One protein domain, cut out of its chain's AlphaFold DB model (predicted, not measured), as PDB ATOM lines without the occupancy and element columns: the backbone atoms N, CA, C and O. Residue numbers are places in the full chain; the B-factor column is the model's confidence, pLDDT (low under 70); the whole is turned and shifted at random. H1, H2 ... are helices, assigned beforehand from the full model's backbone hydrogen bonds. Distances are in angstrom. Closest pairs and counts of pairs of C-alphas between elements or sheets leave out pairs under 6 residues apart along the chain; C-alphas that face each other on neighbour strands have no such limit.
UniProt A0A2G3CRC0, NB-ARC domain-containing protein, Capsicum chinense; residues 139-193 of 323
ATOM      1  N   LEU A 139      92.191 225.786 271.157       81.44
ATOM      2  CA  LEU A 139      93.214 225.196 270.280       81.44
ATOM      3  C   LEU A 139      93.764 223.855 270.781       81.44
ATOM      4  O   LEU A 139      94.363 223.106 270.007       81.44
ATOM      5  N   ARG A 140      93.601 223.529 272.072       83.25
ATOM      6  CA  ARG A 140      94.045 222.237 272.626       83.25
ATOM      7  C   ARG A 140      93.420 221.037 271.914       83.25
ATOM      8  O   ARG A 140      94.194 220.188 271.474       83.25
ATOM      9  N   PRO A 141      92.086 220.928 271.764       81.44
ATOM     10  CA  PRO A 141      91.497 219.794 271.060       81.44
ATOM     11  C   PRO A 141      91.959 219.712 269.597       81.44
ATOM     12  O   PRO A 141      92.328 218.622 269.167       81.44
ATOM     13  N   CYS A 142      92.060 220.842 268.883       82.94
ATOM     14  CA  CYS A 142      92.572 220.910 267.509       82.94
ATOM     15  C   CYS A 142      93.993 220.322 267.388       82.94
ATOM     16  O   CYS A 142      94.265 219.480 266.528       82.94
ATOM     17  N   LEU A 143      94.892 220.687 268.311       80.50
ATOM     18  CA  LEU A 143      96.261 220.165 268.353       80.50
ATOM     19  C   LEU A 143      96.328 218.667 268.662       80.50
ATOM     20  O   LEU A 143      97.041 217.925 267.989       80.50
ATOM     21  N   LEU A 144      95.584 218.215 269.675       81.00
ATOM     22  CA  LEU A 144      95.542 216.801 270.054       81.00
ATOM     23  C   LEU A 144      95.007 215.934 268.908       81.00
ATOM     24  O   LEU A 144      95.492 214.821 268.693       81.00
ATOM     25  N   TYR A 145      94.059 216.467 268.135       77.69
ATOM     26  CA  TYR A 145      93.460 215.774 267.003       77.69
ATOM     27  C   TYR A 145      94.471 215.437 265.904       77.69
ATOM     28  O   TYR A 145      94.441 214.341 265.350       77.69
ATOM     29  N   MET A 146      95.438 216.324 265.647       75.94
ATOM     30  CA  MET A 146      96.521 216.048 264.692       75.94
ATOM     31  C   MET A 146      97.381 214.841 265.101       75.94
ATOM     32  O   MET A 146      97.980 214.188 264.251       75.94
ATOM     33  N   GLY A 147      97.415 214.489 266.391       71.75
ATOM     34  CA  GLY A 147      98.091 213.290 266.886       71.75
ATOM     35  C   GLY A 147      97.441 211.965 266.466       71.75
ATOM     36  O   GLY A 147      98.013 210.914 266.747       71.75
ATOM     37  N   MET A 148      96.266 212.000 265.830       71.44
ATOM     38  CA  MET A 148      95.574 210.815 265.312       71.44
ATOM     39  C   MET A 148      96.105 210.346 263.957       71.44
ATOM     40  O   MET A 148      95.901 209.188 263.602       71.44
ATOM     41  N   PHE A 149      96.775 211.219 263.210       71.62
ATOM     42  CA  PHE A 149      97.326 210.873 261.908       71.62
ATOM     43  C   PHE A 149      98.607 210.057 262.048       71.62
ATOM     44  O   PHE A 149      99.329 210.146 263.047       71.62
ATOM     45  N   LEU A 150      98.900 209.255 261.023       69.31
ATOM     46  CA  LEU A 150     100.146 208.503 260.966       69.31
ATOM     47  C   LEU A 150     101.341 209.455 261.014       69.31
ATOM     48  O   LEU A 150     101.310 210.565 260.469       69.31
ATOM     49  N   GLU A 151     102.404 208.996 261.663       63.78
ATOM     50  CA  GLU A 151     103.665 209.722 261.708       63.78
ATOM     51  C   GLU A 151     104.147 210.060 260.290       63.78
ATOM     52  O   GLU A 151     104.097 209.224 259.391       63.78
ATOM     53  N   ASP A 152     104.552 211.318 260.096       64.19
ATOM     54  CA  ASP A 152     105.025 211.889 258.828       64.19
ATOM     55  C   ASP A 152     104.027 211.851 257.651       64.19
ATOM     56  O   ASP A 152     104.393 212.152 256.510       64.19
ATOM     57  N   SER A 153     102.750 211.542 257.909       73.69
ATOM     58  CA  SER A 153     101.706 211.629 256.886       73.69
ATOM     59  C   SER A 153     101.434 213.076 256.473       73.69
ATOM     60  O   SER A 153     101.460 214.010 257.279       73.69
ATOM     61  N   ARG A 154     101.175 213.273 255.176       68.75
ATOM     62  CA  ARG A 154     100.707 214.560 254.656       68.75
ATOM     63  C   ARG A 154      99.213 214.659 254.905       68.75
ATOM     64  O   ARG A 154      98.458 213.851 254.374       68.75
ATOM     65  N   ILE A 155      98.816 215.664 255.672       73.44
ATOM     66  CA  ILE A 155      97.418 215.943 255.979       73.44
ATOM     67  C   ILE A 155      96.991 217.137 255.118       73.44
ATOM     68  O   ILE A 155      97.581 218.213 255.259       73.44
ATOM     69  N   PRO A 156      96.019 216.980 254.207       76.31
ATOM     70  CA  PRO A 156      95.418 218.110 253.512       76.31
ATOM     71  C   PRO A 156      94.799 219.094 254.513       76.31
ATOM     72  O   PRO A 156      94.082 218.696 255.428       76.31
ATOM     73  N   VAL A 157      95.065 220.390 254.332       71.38
ATOM     74  CA  VAL A 157      94.565 221.449 255.228       71.38
ATOM     75  C   VAL A 157      93.036 221.469 255.270       71.38
ATOM     76  O   VAL A 157      92.459 221.505 256.353       71.38
ATOM     77  N   SER A 158      92.391 221.352 254.107       72.88
ATOM     78  CA  SER A 158      90.931 221.272 253.985       72.88
ATOM     79  C   SER A 158      90.342 220.088 254.754       72.88
ATOM     80  O   SER A 158      89.328 220.222 255.433       72.88
ATOM     81  N   GLU A 159      91.007 218.931 254.710       74.56
ATOM     82  CA  GLU A 159      90.593 217.742 255.453       74.56
ATOM     83  C   GLU A 159      90.654 217.987 256.963       74.56
ATOM     84  O   GLU A 159      89.695 217.700 257.676       74.56
ATOM     85  N   LEU A 160      91.754 218.570 257.445       79.19
ATOM     86  CA  LEU A 160      91.948 218.870 258.861       79.19
ATOM     87  C   LEU A 160      90.917 219.876 259.397       79.19
ATOM     88  O   LEU A 160      90.371 219.669 260.479       79.19
ATOM     89  N   ILE A 161      90.622 220.925 258.626       76.50
ATOM     90  CA  ILE A 161      89.603 221.928 258.957       76.50
ATOM     91  C   ILE A 161      88.224 221.277 259.078       76.50
ATOM     92  O   ILE A 161      87.555 221.431 260.101       76.50
ATOM     93  N   ASN A 162      87.829 220.483 258.080       74.12
ATOM     94  CA  ASN A 162      86.543 219.788 258.089       74.12
ATOM     95  C   ASN A 162      86.405 218.857 259.304       74.12
ATOM     96  O   ASN A 162      85.337 218.773 259.916       74.12
ATOM     97  N   LEU A 163      87.493 218.187 259.692       78.00
ATOM     98  CA  LEU A 163      87.533 217.325 260.871       78.00
ATOM     99  C   LEU A 163      87.342 218.116 262.176       78.00
ATOM    100  O   LEU A 163      86.573 217.693 263.042       78.00
ATOM    101  N   TRP A 164      87.987 219.276 262.319       82.38
ATOM    102  CA  TRP A 164      87.824 220.131 263.500       82.38
ATOM    103  C   TRP A 164      86.423 220.740 263.612       82.38
ATOM    104  O   TRP A 164      85.872 220.804 264.716       82.38
ATOM    105  N   ILE A 165      85.824 221.126 262.483       75.06
ATOM    106  CA  ILE A 165      84.440 221.612 262.420       75.06
ATOM    107  C   ILE A 165      83.465 220.498 262.825       75.06
ATOM    108  O   ILE A 165      82.596 220.710 263.676       75.06
ATOM    109  N   ALA A 166      83.630 219.286 262.286       75.12
ATOM    110  CA  ALA A 166      82.766 218.149 262.603       75.12
ATOM    111  C   ALA A 166      82.826 217.750 264.089       75.12
ATOM    112  O   ALA A 166      81.802 217.412 264.694       75.12
ATOM    113  N   GLU A 167      84.002 217.841 264.711       75.81
ATOM    114  CA  GLU A 167      84.174 217.601 266.149       75.81
ATOM    115  C   GLU A 167      83.739 218.779 267.033       75.81
ATOM    116  O   GLU A 167      83.721 218.654 268.262       75.81
ATOM    117  N   TYR A 168      83.294 219.890 266.430       76.88
ATOM    118  CA  TYR A 168      82.834 221.093 267.129       76.88
ATOM    119  C   TYR A 168      83.934 221.790 267.951       76.88
ATOM    120  O   TYR A 168      83.644 222.473 268.940       76.88
ATOM    121  N   PHE A 169      85.199 221.606 267.557       79.56
ATOM    122  CA  PHE A 169      86.326 222.317 268.168       79.56
ATOM    123  C   PHE A 169      86.321 223.791 267.779       79.56
ATOM    124  O   PHE A 169      86.570 224.643 268.625       79.56
ATOM    125  N   VAL A 170      85.931 224.063 266.533       75.56
ATOM    126  CA  VAL A 170      85.707 225.405 266.001       75.56
ATOM    127  C   VAL A 170      84.223 225.725 266.130       75.56
ATOM    128  O   VAL A 170      83.371 224.991 265.623       75.56
ATOM    129  N   GLN A 171      83.896 226.801 266.844       66.44
ATOM    130  CA  GLN A 171      82.519 227.250 267.055       66.44
ATOM    131  C   GLN A 171      82.352 228.659 266.505       66.44
ATOM    132  O   GLN A 171      83.249 229.486 266.636       66.44
ATOM    133  N   ASN A 172      81.193 228.932 265.908       58.81
ATOM    134  CA  ASN A 172      80.915 230.252 265.361       58.81
ATOM    135  C   ASN A 172      80.637 231.223 266.517       58.81
ATOM    136  O   ASN A 172      79.619 231.090 267.199       58.81
ATOM    137  N   ILE A 173      81.569 232.140 266.779       55.22
ATOM    138  CA  ILE A 173      81.452 233.128 267.863       55.22
ATOM    139  C   ILE A 173      80.634 234.348 267.396       55.22
ATOM    140  O   ILE A 173      80.066 235.051 268.229       55.22
ATOM    141  N   GLU A 174      80.477 234.554 266.082       46.03
ATOM    142  CA  GLU A 174      79.700 235.657 265.506       46.03
ATOM    143  C   GLU A 174      78.776 235.174 264.376       46.03
ATOM    144  O   GLU A 174      79.143 234.317 263.579       46.03
ATOM    145  N   GLU A 175      77.575 235.755 264.266       47.97
ATOM    146  CA  GLU A 175      76.539 235.404 263.270       47.97
ATOM    147  C   GLU A 175      76.951 235.657 261.801       47.97
ATOM    148  O   GLU A 175      76.152 235.426 260.895       47.97
ATOM    149  N   SER A 176      78.188 236.101 261.547       48.12
ATOM    150  CA  SER A 176      78.671 236.499 260.219       48.12
ATOM    151  C   SER A 176      79.964 235.813 259.749       48.12
ATOM    152  O   SER A 176      80.364 236.057 258.613       48.12
ATOM    153  N   GLY A 177      80.616 234.988 260.578       55.62
ATOM    154  CA  GLY A 177      81.893 234.340 260.245       55.62
ATOM    155  C   GLY A 177      81.723 232.959 259.608       55.62
ATOM    156  O   GLY A 177      80.837 232.190 259.996       55.62
ATOM    157  N   ARG A 178      82.574 232.614 258.634       67.94
ATOM    158  CA  ARG A 178      82.651 231.245 258.097       67.94
ATOM    159  C   ARG A 178      83.444 230.363 259.064       67.94
ATOM    160  O   ARG A 178      84.486 230.773 259.581       67.94
ATOM    161  N   LEU A 179      82.962 229.144 259.320       67.50
ATOM    162  CA  LEU A 179      83.640 228.202 260.224       67.50
ATOM    163  C   LEU A 179      85.012 227.795 259.679       67.50
ATOM    164  O   LEU A 179      85.936 227.563 260.451       67.50
ATOM    165  N   GLU A 180      85.141 227.748 258.357       70.50
ATOM    166  CA  GLU A 180      86.378 227.451 257.644       70.50
ATOM    167  C   GLU A 180      87.426 228.544 257.874       70.50
ATOM    168  O   GLU A 180      88.556 228.223 258.218       70.50
ATOM    169  N   GLU A 181      87.042 229.820 257.793       72.25
ATOM    170  CA  GLU A 181      87.937 230.959 258.055       72.25
ATOM    171  C   GLU A 181      88.427 230.955 259.510       72.25
ATOM    172  O   GLU A 181      89.622 231.072 259.779       72.25
ATOM    173  N   THR A 182      87.519 230.692 260.457       74.00
ATOM    174  CA  THR A 182      87.890 230.551 261.876       74.00
ATOM    175  C   THR A 182      88.854 229.374 262.078       74.00
ATOM    176  O   THR A 182      89.841 229.487 262.803       74.00
ATOM    177  N   ALA A 183      88.606 228.239 261.419       68.50
ATOM    178  CA  ALA A 183      89.469 227.064 261.497       68.50
ATOM    179  C   ALA A 183      90.845 227.293 260.847       68.50
ATOM    180  O   ALA A 183      91.849 226.772 261.339       68.50
ATOM    181  N   GLU A 184      90.914 228.070 259.766       70.94
ATOM    182  CA  GLU A 184      92.164 228.483 259.123       70.94
ATOM    183  C   GLU A 184      92.995 229.385 260.035       70.94
ATOM    184  O   GLU A 184      94.199 229.156 260.186       70.94
ATOM    185  N   ASP A 185      92.364 230.344 260.715       70.00
ATOM    186  CA  ASP A 185      93.021 231.197 261.708       70.00
ATOM    187  C   ASP A 185      93.553 230.382 262.895       70.00
ATOM    188  O   ASP A 185      94.691 230.568 263.352       70.00
ATOM    189  N   GLU A 186      92.763 229.420 263.376       72.44
ATOM    190  CA  GLU A 186      93.188 228.475 264.404       72.44
ATOM    191  C   GLU A 186      94.365 227.607 263.934       72.44
ATOM    192  O   GLU A 186      95.346 227.438 264.669       72.44
ATOM    193  N   LEU A 187      94.318 227.101 262.697       67.31
ATOM    194  CA  LEU A 187      95.402 226.332 262.092       67.31
ATOM    195  C   LEU A 187      96.664 227.178 261.945       67.31
ATOM    196  O   LEU A 187      97.756 226.698 262.243       67.31
ATOM    197  N   PHE A 188      96.545 228.435 261.525       70.12
ATOM    198  CA  PHE A 188      97.670 229.355 261.421       70.12
ATOM    199  C   PHE A 188      98.291 229.629 262.798       70.12
ATOM    200  O   PHE A 188      99.518 229.605 262.962       70.12
ATOM    201  N   SER A 189      97.451 229.796 263.822       67.69
ATOM    202  CA  SER A 189      97.875 229.922 265.218       67.69
ATOM    203  C   SER A 189      98.601 228.661 265.710       67.69
ATOM    204  O   SER A 189      99.661 228.757 266.341       67.69
ATOM    205  N   LEU A 190      98.117 227.469 265.349       66.56
ATOM    206  CA  LEU A 190      98.746 226.176 265.648       66.56
ATOM    207  C   LEU A 190     100.001 225.888 264.822       66.56
ATOM    208  O   LEU A 190     100.939 225.293 265.339       66.56
ATOM    209  N   GLY A 191     100.103 226.372 263.586       58.44
ATOM    210  CA  GLY A 191     101.313 226.281 262.761       58.44
ATOM    211  C   GLY A 191     102.529 226.948 263.419       58.44
ATOM    212  O   GLY A 191     103.676 226.690 263.048       58.44
ATOM    213  N   SER A 192     102.297 227.764 264.453       51.97
ATOM    214  CA  SER A 192     103.336 228.328 265.310       51.97
ATOM    215  C   SER A 192     103.747 227.455 266.517       51.97
ATOM    216  O   SER A 192     104.723 227.801 267.186       51.97
ATOM    217  N   LYS A 193     103.050 226.342 266.812       47.16
ATOM    218  CA  LYS A 193     103.181 225.523 268.040       47.16
ATOM    219  C   LYS A 193     102.841 224.036 267.788       47.16
ATOM    220  O   LYS A 193     101.691 223.701 267.542       47.16
TER     221      LYS A 193
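What this domain is: This is residues 139 to 193 of the 323 residues of the protein "NB-ARC domain-containing protein" of Capsicum chinense (UniProt A0A2G3CRC0). Three short helices, their centres making a triangle, form a small body: H2 and H3 cross each other near their middles, and H1 meets both through few contacts. Two links loop out to opposite ends and make the length, with residues 147 to 154 sticking out. The printed part has 55 residues with three named helices in the order H1, H2, H3, no named strand, and is all helix by class. It is compact, with a radius of gyration of the C-alphas of 11.1 A, yet elongated, spanning 37 by 21 by 17 A.

Where its parts are: Find C-alpha 139 at (93.214, 225.196, 270.280); from there H1 runs through residues 139 to 146, 11.2 A long. Go on to C-alpha 157 at (94.565, 221.449, 255.228), where H2 begins; it covers residues 157 to 166 in 14.3 A. H3, the longest, takes residues 179 to 190 over 16.2 A and ends at C-alpha 190 at (98.746, 226.176, 265.648).

How they stand to each other: Look first at the C-alphas of Cys 142 and Trp 164, the closest of H1 and H2, 6.3 A apart: these helices only just touch, with 3 pairs of C-alphas within 8 A, at a steep tilt of 62 degrees, opposite ways. H3 only just touches H1, with 3 such pairs and with residues 186 to 190 alone; the closest C-alphas, of Leu 139 and Glu 186, are 6.7 A apart, and the lines are about perpendicular at 86 degrees. H2 and H3 touch with 9 pairs, closest at the C-alphas of Ile 161 and Ala 183, 5.7 A, at a steep tilt of 66 degrees, opposite ways. The helix packing is mostly crossed. In H1, H2 and H3 every O i to N i+4 pair is within hydrogen-bond range.

The domain as a whole: The C-alphas farthest apart, of Glu 151 and Glu 175, are 37.4 A from each other. The printed part has no cut; the link from H1 to H2 is short and that from H2 to H3 long. Mean pLDDT of the printed part is 70.1, with 20 residues under 70, among them 171 to 179 and 189 to 193.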